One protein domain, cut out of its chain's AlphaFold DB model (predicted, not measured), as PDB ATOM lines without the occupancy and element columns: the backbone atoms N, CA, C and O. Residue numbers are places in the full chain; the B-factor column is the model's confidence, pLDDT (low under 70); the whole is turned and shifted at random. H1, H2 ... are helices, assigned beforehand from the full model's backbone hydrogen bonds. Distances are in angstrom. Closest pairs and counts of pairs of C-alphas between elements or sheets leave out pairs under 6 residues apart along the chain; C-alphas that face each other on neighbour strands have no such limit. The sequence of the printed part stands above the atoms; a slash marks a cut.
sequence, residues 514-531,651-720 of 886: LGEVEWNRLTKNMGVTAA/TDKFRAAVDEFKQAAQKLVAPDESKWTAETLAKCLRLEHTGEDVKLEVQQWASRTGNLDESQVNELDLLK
ATOM      1  N   LEU A 514     260.547 160.912 149.039       64.00
ATOM      2  CA  LEU A 514     260.155 161.557 147.781       64.00
ATOM      3  C   LEU A 514     260.034 163.079 147.941       64.00
ATOM      4  O   LEU A 514     259.046 163.581 148.476       64.00
ATOM      5  N   GLY A 515     261.030 163.823 147.463       65.88
ATOM      6  CA  GLY A 515     260.950 165.287 147.443       65.88
ATOM      7  C   GLY A 515     259.964 165.804 146.392       65.88
ATOM      8  O   GLY A 515     259.620 165.090 145.455       65.88
ATOM      9  N   GLU A 516     259.561 167.075 146.481       72.56
ATOM     10  CA  GLU A 516     258.635 167.710 145.521       72.56
ATOM     11  C   GLU A 516     259.088 167.556 144.053       72.56
ATOM     12  O   GLU A 516     258.287 167.284 143.164       72.56
ATOM     13  N   VAL A 517     260.396 167.638 143.786       71.25
ATOM     14  CA  VAL A 517     260.966 167.423 142.442       71.25
ATOM     15  C   VAL A 517     260.745 165.989 141.948       71.25
ATOM     16  O   VAL A 517     260.424 165.773 140.780       71.25
ATOM     17  N   GLU A 518     260.916 165.006 142.827       75.06
ATOM     18  CA  GLU A 518     260.709 163.592 142.514       75.06
ATOM     19  C   GLU A 518     259.215 163.266 142.406       75.06
ATOM     20  O   GLU A 518     258.836 162.523 141.507       75.06
ATOM     21  N   TRP A 519     258.361 163.889 143.227       83.31
ATOM     22  CA  TRP A 519     256.900 163.820 143.113       83.31
ATOM     23  C   TRP A 519     256.411 164.370 141.774       83.31
ATOM     24  O   TRP A 519     255.634 163.724 141.073       83.31
ATOM     25  N   ASN A 520     256.926 165.526 141.359       83.75
ATOM     26  CA  ASN A 520     256.604 166.124 140.066       83.75
ATOM     27  C   ASN A 520     257.100 165.261 138.895       83.75
ATOM     28  O   ASN A 520     256.454 165.193 137.851       83.75
ATOM     29  N   ARG A 521     258.234 164.568 139.052       87.94
ATOM     30  CA  ARG A 521     258.714 163.597 138.058       87.94
ATOM     31  C   ARG A 521     257.840 162.341 138.021       87.94
ATOM     32  O   ARG A 521     257.513 161.883 136.932       87.94
ATOM     33  N   LEU A 522     257.440 161.815 139.179       88.88
ATOM     34  CA  LEU A 522     256.558 160.654 139.292       88.88
ATOM     35  C   LEU A 522     255.199 160.943 138.650       88.88
ATOM     36  O   LEU A 522     254.800 160.232 137.737       88.88
ATOM     37  N   THR A 523     254.523 162.013 139.064       90.12
ATOM     38  CA  THR A 523     253.220 162.423 138.511       90.12
ATOM     39  C   THR A 523     253.284 162.632 137.000       90.12
ATOM     40  O   THR A 523     252.434 162.121 136.271       90.12
ATOM     41  N   LYS A 524     254.359 163.260 136.501       89.00
ATOM     42  CA  LYS A 524     254.620 163.399 135.063       89.00
ATOM     43  C   LYS A 524     254.808 162.061 134.344       89.00
ATOM     44  O   LYS A 524     254.336 161.942 133.221       89.00
ATOM     45  N   ASN A 525     255.514 161.100 134.938       89.62
ATOM     46  CA  ASN A 525     255.735 159.774 134.347       89.62
ATOM     47  C   ASN A 525     254.468 158.900 134.395       89.62
ATOM     48  O   ASN A 525     254.279 158.033 133.545       89.62
ATOM     49  N   MET A 526     253.607 159.135 135.383       87.25
ATOM     50  CA  MET A 526     252.307 158.479 135.531       87.25
ATOM     51  C   MET A 526     251.229 159.119 134.643       87.25
ATOM     52  O   MET A 526     250.198 158.502 134.380       87.25
ATOM     53  N   GLY A 527     251.463 160.338 134.157       87.19
ATOM     54  CA  GLY A 527     250.544 161.066 133.285       87.19
ATOM     55  C   GLY A 527     249.379 161.682 134.040       87.19
ATOM     56  O   GLY A 527     248.310 161.868 133.466       87.19
ATOM     57  N   VAL A 528     249.582 161.972 135.325       87.62
ATOM     58  CA  VAL A 528     248.561 162.498 136.231       87.62
ATOM     59  C   VAL A 528     248.974 163.864 136.769       87.62
ATOM     60  O   VAL A 528     250.155 164.220 136.778       87.62
ATOM     61  N   THR A 529     248.002 164.638 137.233       84.38
ATOM     62  CA  THR A 529     248.219 165.972 137.808       84.38
ATOM     63  C   THR A 529     247.836 165.965 139.279       84.38
ATOM     64  O   THR A 529     246.870 166.612 139.676       84.38
ATOM     65  N   ALA A 530     248.608 165.240 140.086       84.88
ATOM     66  CA  ALA A 530     248.375 165.163 141.520       84.88
ATOM     67  C   ALA A 530     249.120 166.276 142.271       84.88
ATOM     68  O   ALA A 530     250.331 166.464 142.105       84.88
ATOM     69  N   ALA A 531     248.397 167.001 143.127       84.12
ATOM     70  CA  ALA A 531     248.986 168.017 143.995       84.12
ATOM     71  C   ALA A 531     250.025 167.391 144.936       84.12
ATOM     72  O   ALA A 531     249.850 166.260 145.386       84.12
ATOM     73  N   THR A 651     246.328 163.716 153.987       72.81
ATOM     74  CA  THR A 651     245.905 162.334 153.721       72.81
ATOM     75  C   THR A 651     244.917 162.266 152.561       72.81
ATOM     76  O   THR A 651     244.971 161.316 151.784       72.81
ATOM     77  N   ASP A 652     244.079 163.288 152.388       78.06
ATOM     78  CA  ASP A 652     243.096 163.331 151.311       78.06
ATOM     79  C   ASP A 652     243.775 163.597 149.965       78.06
ATOM     80  O   ASP A 652     243.531 162.871 149.000       78.06
ATOM     81  N   LYS A 653     244.704 164.565 149.901       82.06
ATOM     82  CA  LYS A 653     245.513 164.794 148.688       82.06
ATOM     83  C   LYS A 653     246.372 163.586 148.333       82.06
ATOM     84  O   LYS A 653     246.502 163.258 147.156       82.06
ATOM     85  N   PHE A 654     246.970 162.938 149.332       81.06
ATOM     86  CA  PHE A 654     247.817 161.769 149.111       81.06
ATOM     87  C   PHE A 654     247.008 160.591 148.576       81.06
ATOM     88  O   PHE A 654     247.386 160.007 147.564       81.06
ATOM     89  N   ARG A 655     245.878 160.273 149.217       80.94
ATOM     90  CA  ARG A 655     245.007 159.180 148.783       80.94
ATOM     91  C   ARG A 655     244.454 159.439 147.385       80.94
ATOM     92  O   ARG A 655     244.534 158.555 146.542       80.94
ATOM     93  N   ALA A 656     244.012 160.666 147.101       84.81
ATOM     94  CA  ALA A 656     243.577 161.055 145.760       84.81
ATOM     95  C   ALA A 656     244.682 160.841 144.710       84.81
ATOM     96  O   ALA A 656     244.429 160.293 143.641       84.81
ATOM     97  N   ALA A 657     245.929 161.200 145.032       85.31
ATOM     98  CA  ALA A 657     247.068 160.967 144.151       85.31
ATOM     99  C   ALA A 657     247.360 159.475 143.923       85.31
ATOM    100  O   ALA A 657     247.640 159.066 142.799       85.31
ATOM    101  N   VAL A 658     247.294 158.657 144.978       82.50
ATOM    102  CA  VAL A 658     247.480 157.200 144.887       82.50
ATOM    103  C   VAL A 658     246.371 156.560 144.051       82.50
ATOM    104  O   VAL A 658     246.659 155.710 143.208       82.50
ATOM    105  N   ASP A 659     245.126 157.004 144.206       85.25
ATOM    106  CA  ASP A 659     244.004 156.547 143.385       85.25
ATOM    107  C   ASP A 659     244.199 156.916 141.904       85.25
ATOM    108  O   ASP A 659     243.967 156.084 141.020       85.25
ATOM    109  N   GLU A 660     244.712 158.116 141.610       87.25
ATOM    110  CA  GLU A 660     245.102 158.513 140.251       87.25
ATOM    111  C   GLU A 660     246.249 157.641 139.708       87.25
ATOM    112  O   GLU A 660     246.198 157.176 138.565       87.25
ATOM    113  N   PHE A 661     247.263 157.336 140.524       87.38
ATOM    114  CA  PHE A 661     248.362 156.439 140.149       87.38
ATOM    115  C   PHE A 661     247.876 155.024 139.816       87.38
ATOM    116  O   PHE A 661     248.348 154.410 138.853       87.38
ATOM    117  N   LYS A 662     246.893 154.515 140.564       82.00
ATOM    118  CA  LYS A 662     246.263 153.211 140.314       82.00
ATOM    119  C   LYS A 662     245.536 153.161 138.973       82.00
ATOM    120  O   LYS A 662     245.427 152.081 138.397       82.00
ATOM    121  N   GLN A 663     245.111 154.304 138.439       82.06
ATOM    122  CA  GLN A 663     244.419 154.418 137.149       82.06
ATOM    123  C   GLN A 663     245.336 154.865 136.000       82.06
ATOM    124  O   GLN A 663     244.952 154.773 134.833       82.06
ATOM    125  N   ALA A 664     246.565 155.291 136.302       83.56
ATOM    126  CA  ALA A 664     247.544 155.737 135.321       83.56
ATOM    127  C   ALA A 664     247.797 154.688 134.224       83.56
ATOM    128  O   ALA A 664     248.012 153.501 134.510       83.56
ATOM    129  N   ALA A 665     247.799 155.150 132.971       78.75
ATOM    130  CA  ALA A 665     247.972 154.330 131.769       78.75
ATOM    131  C   ALA A 665     249.108 154.828 130.852       78.75
ATOM    132  O   ALA A 665     249.238 154.369 129.717       78.75
ATOM    133  N   GLN A 666     249.926 155.784 131.310       85.69
ATOM    134  CA  GLN A 666     250.991 156.344 130.483       85.69
ATOM    135  C   GLN A 666     252.095 155.313 130.219       85.69
ATOM    136  O   GLN A 666     252.706 154.762 131.139       85.69
ATOM    137  N   LYS A 667     252.381 155.097 128.934       85.44
ATOM    138  CA  LYS A 667     253.526 154.308 128.487       85.44
ATOM    139  C   LYS A 667     254.774 155.184 128.401       85.44
ATOM    140  O   LYS A 667     254.747 156.263 127.806       85.44
ATOM    141  N   LEU A 668     255.863 154.711 128.987       86.38
ATOM    142  CA  LEU A 668     257.155 155.379 129.037       86.38
ATOM    143  C   LEU A 668     258.052 154.876 127.901       86.38
ATOM    144  O   LEU A 668     258.036 153.705 127.532       86.38
ATOM    145  N   VAL A 669     258.826 155.794 127.319       75.62
ATOM    146  CA  VAL A 669     259.648 155.526 126.123       75.62
ATOM    147  C   VAL A 669     260.999 154.894 126.484       75.62
ATOM    148  O   VAL A 669     261.575 154.172 125.676       75.62
ATOM    149  N   ALA A 670     261.512 155.151 127.692       80.69
ATOM    150  CA  ALA A 670     262.835 154.711 128.130       80.69
ATOM    151  C   ALA A 670     262.739 153.619 129.218       80.69
ATOM    152  O   ALA A 670     262.111 153.870 130.249       80.69
ATOM    153  N   PRO A 671     263.410 152.459 129.058       78.75
ATOM    154  CA  PRO A 671     263.415 151.384 130.060       78.75
ATOM    155  C   PRO A 671     263.894 151.828 131.450       78.75
ATOM    156  O   PRO A 671     263.323 151.429 132.465       78.75
ATOM    157  N   ASP A 672     264.894 152.712 131.504       77.50
ATOM    158  CA  ASP A 672     265.411 153.259 132.765       77.50
ATOM    159  C   ASP A 672     264.374 154.134 133.492       77.50
ATOM    160  O   ASP A 672     264.309 154.128 134.721       77.50
ATOM    161  N   GLU A 673     263.524 154.856 132.750       85.81
ATOM    162  CA  GLU A 673     262.423 155.639 133.330       85.81
ATOM    163  C   GLU A 673     261.301 154.733 133.833       85.81
ATOM    164  O   GLU A 673     260.741 155.003 134.894       85.81
ATOM    165  N   SER A 674     260.994 153.640 133.128       86.81
ATOM    166  CA  SER A 674     260.032 152.633 133.593       86.81
ATOM    167  C   SER A 674     260.475 152.005 134.909       86.81
ATOM    168  O   SER A 674     259.683 151.920 135.849       86.81
ATOM    169  N   LYS A 675     261.758 151.639 135.009       85.06
ATOM    170  CA  LYS A 675     262.355 151.104 136.234       85.06
ATOM    171  C   LYS A 675     262.332 152.120 137.375       85.06
ATOM    172  O   LYS A 675     261.840 151.801 138.456       85.06
ATOM    173  N   TRP A 676     262.791 153.348 137.128       87.12
ATOM    174  CA  TRP A 676     262.754 154.416 138.131       87.12
ATOM    175  C   TRP A 676     261.324 154.687 138.610       87.12
ATOM    176  O   TRP A 676     261.095 154.827 139.808       87.12
ATOM    177  N   THR A 677     260.351 154.720 137.696       89.06
ATOM    178  CA  THR A 677     258.936 154.965 138.021       89.06
ATOM    179  C   THR A 677     258.359 153.830 138.859       89.06
ATOM    180  O   THR A 677     257.700 154.111 139.852       89.06
ATOM    181  N   ALA A 678     258.659 152.569 138.533       87.12
ATOM    182  CA  ALA A 678     258.227 151.409 139.315       87.12
ATOM    183  C   ALA A 678     258.800 151.419 140.740       87.12
ATOM    184  O   ALA A 678     258.063 151.264 141.712       87.12
ATOM    185  N   GLU A 679     260.109 151.653 140.875       83.44
ATOM    186  CA  GLU A 679     260.780 151.763 142.175       83.44
ATOM    187  C   GLU A 679     260.216 152.933 142.991       83.44
ATOM    188  O   GLU A 679     260.025 152.823 144.199       83.44
ATOM    189  N   THR A 680     259.912 154.050 142.333       82.69
ATOM    190  CA  THR A 680     259.396 155.266 142.969       82.69
ATOM    191  C   THR A 680     257.924 155.141 143.367       82.69
ATOM    192  O   THR A 680     257.554 155.546 144.466       82.69
ATOM    193  N   LEU A 681     257.097 154.508 142.534       86.50
ATOM    194  CA  LEU A 681     255.724 154.138 142.871       86.50
ATOM    195  C   LEU A 681     255.712 153.207 144.087       86.50
ATOM    196  O   LEU A 681     254.973 153.455 145.038       86.50
ATOM    197  N   ALA A 682     256.597 152.205 144.116       81.50
ATOM    198  CA  ALA A 682     256.746 151.328 145.271       81.50
ATOM    199  C   ALA A 682     257.068 152.115 146.551       81.50
ATOM    200  O   ALA A 682     256.491 151.829 147.596       81.50
ATOM    201  N   LYS A 683     257.936 153.141 146.484       76.75
ATOM    202  CA  LYS A 683     258.214 154.026 147.634       76.75
ATOM    203  C   LYS A 683     256.948 154.723 148.140       76.75
ATOM    204  O   LYS A 683     256.753 154.784 149.349       76.75
ATOM    205  N   CYS A 684     256.093 155.224 147.246       76.94
ATOM    206  CA  CYS A 684     254.838 155.879 147.628       76.94
ATOM    207  C   CYS A 684     253.851 154.903 148.279       76.94
ATOM    208  O   CYS A 684     253.286 155.216 149.323       76.94
ATOM    209  N   LEU A 685     253.679 153.713 147.703       76.06
ATOM    210  CA  LEU A 685     252.705 152.724 148.175       76.06
ATOM    211  C   LEU A 685     253.055 152.139 149.552       76.06
ATOM    212  O   LEU A 685     252.160 151.847 150.342       76.06
ATOM    213  N   ARG A 686     254.350 152.057 149.895       71.81
ATOM    214  CA  ARG A 686     254.811 151.665 151.243       71.81
ATOM    215  C   ARG A 686     254.293 152.584 152.360       71.81
ATOM    216  O   ARG A 686     254.379 152.215 153.523       71.81
ATOM    217  N   LEU A 687     253.791 153.780 152.034       65.44
ATOM    218  CA  LEU A 687     253.237 154.719 153.014       65.44
ATOM    219  C   LEU A 687     251.774 154.425 153.398       65.44
ATOM    220  O   LEU A 687     251.241 155.120 154.268       65.44
ATOM    221  N   GLU A 688     251.118 153.462 152.742       62.41
ATOM    222  CA  GLU A 688     249.736 153.039 153.035       62.41
ATOM    223  C   GLU A 688     249.560 151.520 153.152       62.41
ATOM    224  O   GLU A 688     248.618 151.074 153.807       62.41
ATOM    225  N   HIS A 689     250.455 150.727 152.558       61.50
ATOM    226  CA  HIS A 689     250.269 149.287 152.403       61.50
ATOM    227  C   HIS A 689     251.449 148.449 152.920       61.50
ATOM    228  O   HIS A 689     252.565 148.945 153.095       61.50
ATOM    229  N   THR A 690     251.203 147.155 153.154       55.09
ATOM    230  CA  THR A 690     252.241 146.195 153.560       55.09
ATOM    231  C   THR A 690     253.057 145.704 152.356       55.09
ATOM    232  O   THR A 690     252.732 145.982 151.203       55.09
ATOM    233  N   GLY A 691     254.164 144.990 152.591       58.22
ATOM    234  CA  GLY A 691     255.117 144.655 151.525       58.22
ATOM    235  C   GLY A 691     254.565 143.791 150.378       58.22
ATOM    236  O   GLY A 691     255.004 143.965 149.240       58.22
ATOM    237  N   GLU A 692     253.609 142.895 150.645       62.84
ATOM    238  CA  GLU A 692     252.966 142.070 149.607       62.84
ATOM    239  C   GLU A 692     252.035 142.902 148.713       62.84
ATOM    240  O   GLU A 692     252.085 142.784 147.486       62.84
ATOM    241  N   ASP A 693     251.279 143.820 149.316       74.19
ATOM    242  CA  ASP A 693     250.372 144.735 148.620       74.19
ATOM    243  C   ASP A 693     251.138 145.667 147.665       74.19
ATOM    244  O   ASP A 693     250.754 145.850 146.510       74.19
ATOM    245  N   VAL A 694     252.281 146.205 148.114       78.06
ATOM    246  CA  VAL A 694     253.131 147.099 147.307       78.06
ATOM    247  C   VAL A 694     253.626 146.400 146.042       78.06
ATOM    248  O   VAL A 694     253.602 146.983 144.956       78.06
ATOM    249  N   LYS A 695     254.082 145.146 146.163       80.50
ATOM    250  CA  LYS A 695     254.567 144.379 145.011       80.50
ATOM    251  C   LYS A 695     253.439 144.115 144.016       80.50
ATOM    252  O   LYS A 695     253.640 144.307 142.816       80.50
ATOM    253  N   LEU A 696     252.268 143.721 144.514       82.94
ATOM    254  CA  LEU A 696     251.098 143.439 143.688       82.94
ATOM    255  C   LEU A 696     250.653 144.676 142.896       82.94
ATOM    256  O   LEU A 696     250.415 144.592 141.693       82.94
ATOM    257  N   GLU A 697     250.591 145.839 143.536       85.69
ATOM    258  CA  GLU A 697     250.158 147.076 142.882       85.69
ATOM    259  C   GLU A 697     251.150 147.573 141.816       85.69
ATOM    260  O   GLU A 697     250.740 148.020 140.740       85.69
ATOM    261  N   VAL A 698     252.460 147.429 142.051       86.88
ATOM    262  CA  VAL A 698     253.486 147.750 141.041       86.88
ATOM    263  C   VAL A 698     253.404 146.790 139.852       86.88
ATOM    264  O   VAL A 698     253.505 147.232 138.707       86.88
ATOM    265  N   GLN A 699     253.169 145.496 140.095       86.44
ATOM    266  CA  GLN A 699     252.946 144.507 139.033       86.44
ATOM    267  C   GLN A 699     251.701 144.841 138.203       86.44
ATOM    268  O   GLN A 699     251.743 144.784 136.973       86.44
ATOM    269  N   GLN A 700     250.605 145.243 138.852       87.38
ATOM    270  CA  GLN A 700     249.376 145.653 138.172       87.38
ATOM    271  C   GLN A 700     249.587 146.903 137.312       87.38
ATOM    272  O   GLN A 700     249.134 146.942 136.166       87.38
ATOM    273  N   TRP A 701     250.300 147.909 137.826       89.75
ATOM    274  CA  TRP A 701     250.667 149.092 137.047       89.75
ATOM    275  C   TRP A 701     251.559 148.736 135.847       89.75
ATOM    276  O   TRP A 701     251.273 149.151 134.721       89.75
ATOM    277  N   ALA A 702     252.608 147.937 136.060       87.94
ATOM    278  CA  ALA A 702     253.546 147.529 135.015       87.94
ATOM    279  C   ALA A 702     252.852 146.748 133.889       87.94
ATOM    280  O   ALA A 702     253.028 147.075 132.714       87.94
ATOM    281  N   SER A 703     251.996 145.790 134.259       85.31
ATOM    282  CA  SER A 703     251.197 144.984 133.331       85.31
ATOM    283  C   SER A 703     250.205 145.838 132.537       85.31
ATOM    284  O   SER A 703     250.158 145.761 131.309       85.31
ATOM    285  N   ARG A 704     249.467 146.731 133.213       86.94
ATOM    286  CA  ARG A 704     248.480 147.614 132.571       86.94
ATOM    287  C   ARG A 704     249.113 148.579 131.568       86.94
ATOM    288  O   ARG A 704     248.527 148.848 130.525       86.94
ATOM    289  N   THR A 705     250.279 149.128 131.892       85.62
ATOM    290  CA  THR A 705     250.963 150.126 131.053       85.62
ATOM    291  C   THR A 705     251.880 149.509 129.993       85.62
ATOM    292  O   THR A 705     252.233 150.171 129.013       85.62
ATOM    293  N   GLY A 706     252.275 148.245 130.170       84.00
ATOM    294  CA  GLY A 706     253.288 147.586 129.348       84.00
ATOM    295  C   GLY A 706     254.673 148.225 129.487       84.00
ATOM    296  O   GLY A 706     255.440 148.215 128.522       84.00
ATOM    297  N   ASN A 707     254.958 148.842 130.641       86.75
ATOM    298  CA  ASN A 707     256.223 149.527 130.924       86.75
ATOM    299  C   ASN A 707     257.327 148.571 131.398       86.75
ATOM    300  O   ASN A 707     258.497 148.852 131.140       86.75
ATOM    301  N   LEU A 708     256.959 147.484 132.086       86.88
ATOM    302  CA  LEU A 708     257.850 146.416 132.551       86.88
ATOM    303  C   LEU A 708     257.122 145.067 132.474       86.88
ATOM    304  O   LEU A 708     255.908 145.013 132.683       86.88
ATOM    305  N   ASP A 709     257.857 143.990 132.210       85.25
ATOM    306  CA  ASP A 709     257.343 142.619 132.311       85.25
ATOM    307  C   ASP A 709     257.492 142.031 133.730       85.25
ATOM    308  O   ASP A 709     258.122 142.608 134.617       85.25
ATOM    309  N   GLU A 710     256.885 140.865 133.966       80.12
ATOM    310  CA  GLU A 710     256.882 140.215 135.281       80.12
ATOM    311  C   GLU A 710     258.293 139.827 135.767       80.12
ATOM    312  O   GLU A 710     258.574 139.926 136.962       80.12
ATOM    313  N   SER A 711     259.202 139.444 134.862       81.12
ATOM    314  CA  SER A 711     260.596 139.138 135.207       81.12
ATOM    315  C   SER A 711     261.320 140.402 135.661       81.12
ATOM    316  O   SER A 711     261.935 140.419 136.724       81.12
ATOM    317  N   GLN A 712     261.171 141.487 134.901       82.81
ATOM    318  CA  GLN A 712     261.767 142.784 135.198       82.81
ATOM    319  C   GLN A 712     261.270 143.350 136.525       82.81
ATOM    320  O   GLN A 712     262.074 143.887 137.278       82.81
ATOM    321  N   VAL A 713     259.977 143.208 136.843       79.31
ATOM    322  CA  VAL A 713     259.417 143.639 138.136       79.31
ATOM    323  C   VAL A 713     259.911 142.759 139.286       79.31
ATOM    324  O   VAL A 713     260.196 143.275 140.364       79.31
ATOM    325  N   ASN A 714     260.050 141.446 139.079       78.62
ATOM    326  CA  ASN A 714     260.581 140.529 140.094       78.62
ATOM    327  C   ASN A 714     262.074 140.748 140.392       78.62
ATOM    328  O   ASN A 714     262.517 140.440 141.497       78.62
ATOM    329  N   GLU A 715     262.829 141.302 139.444       78.81
ATOM    330  CA  GLU A 715     264.217 141.738 139.638       78.81
ATOM    331  C   GLU A 715     264.338 143.074 140.396       78.81
ATOM    332  O   GLU A 715     265.430 143.422 140.856       78.81
ATOM    333  N   LEU A 716     263.246 143.838 140.539       74.00
ATOM    334  CA  LEU A 716     263.251 145.076 141.316       74.00
ATOM    335  C   LEU A 716     263.218 144.770 142.814       74.00
ATOM    336  O   LEU A 716     262.347 144.062 143.317       74.00
ATOM    337  N   ASP A 717     264.124 145.398 143.560       68.06
ATOM    338  CA  ASP A 717     264.113 145.368 145.022       68.06
ATOM    339  C   ASP A 717     263.065 146.363 145.562       68.06
ATOM    340  O   ASP A 717     263.372 147.431 146.103       68.06
ATOM    341  N   LEU A 718     261.787 146.023 145.367       68.19
ATOM    342  CA  LEU A 718     260.628 146.865 145.693       68.19
ATOM    343  C   LEU A 718     260.425 147.095 147.196       68.19
ATOM    344  O   LEU A 718     259.563 147.897 147.557       68.19
ATOM    345  N   LEU A 719     261.228 146.464 148.061       63.31
ATOM    346  CA  LEU A 719     261.222 146.629 149.520       63.31
ATOM    347  C   LEU A 719     262.584 147.067 150.078       63.31
ATOM    348  O   LEU A 719     262.798 147.010 151.291       63.31
ATOM    349  N   LYS A 720     263.503 147.529 149.221       66.25
ATOM    350  CA  LYS A 720     264.853 147.910 149.636       66.25
ATOM    351  C   LYS A 720     264.827 148.907 150.793       66.25
ATOM    352  O   LYS A 720     264.362 150.041 150.644       66.25
TER     353      LYS A 720
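Overview. This is residues 514 to 531 and 651 to 720 of the 886 residues of the protein "Conjugation protein" of Paenibacillus sp. N4 (UniProt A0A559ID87). A hairpin of two helices, H3 and H4, makes the body, with H1 packed across H3 at a steep angle and the small helix H5 on H4. H2 sits loosely over the gap between H1 and H4, near both and near H3. The printed part has 88 residues with five named helices, H1 to H5 in chain order, and no named strand; its class is all helix. It is compact, with a radius of gyration of the C-alphas of 11.8 A, and rounded, spanning 34 by 29 by 21 A.

Along the chain. H3, residues 671 to 685, measures 21.1 A from first to last C-alpha, and H4, residues 691 to 705, 21.6 A. H2, residues 651 to 663, is 18.4 A long. H1, residues 516 to 526, is 15.0 A long and begins with C-alpha 516 at (258.635, 167.710, 145.521). H5, residues 710 to 714, is 6.1 A long and ends with C-alpha 714 at (260.581, 140.529, 140.094).

Arrangement. H3 and H4 form a helical hairpin and touch, closest at the C-alphas of Leu 685 and Val 694, 5.7 A apart; they run opposite ways at a steep tilt of 40 degrees. H1 touches H3, closest at C-alphas 522 and 677, 6.3 A, at a steep tilt of 66 degrees. H5 touches H4 at its residues 698 to 703 alone, closest at C-alphas 713 and 699, 6.6 A. H2 is close to but not clearly touching H1, with C-alphas 661 and 526 closest at 6.4 A. H1 and H4 are apart. In H1 to H5 every O i to N i+4 pair is within hydrogen-bond range.

Size, cuts and confidence. The farthest C-alphas, of Asp 652 and Ser 711, are 33.9 A apart. Residues 532 to 650 are not printed; C-alphas 531 and 651 are 11.7 A apart across this cut. Of the links printed whole, none is long. Confidence is under 70 at residues 514 to 515, 687 to 692 and 717 to 720.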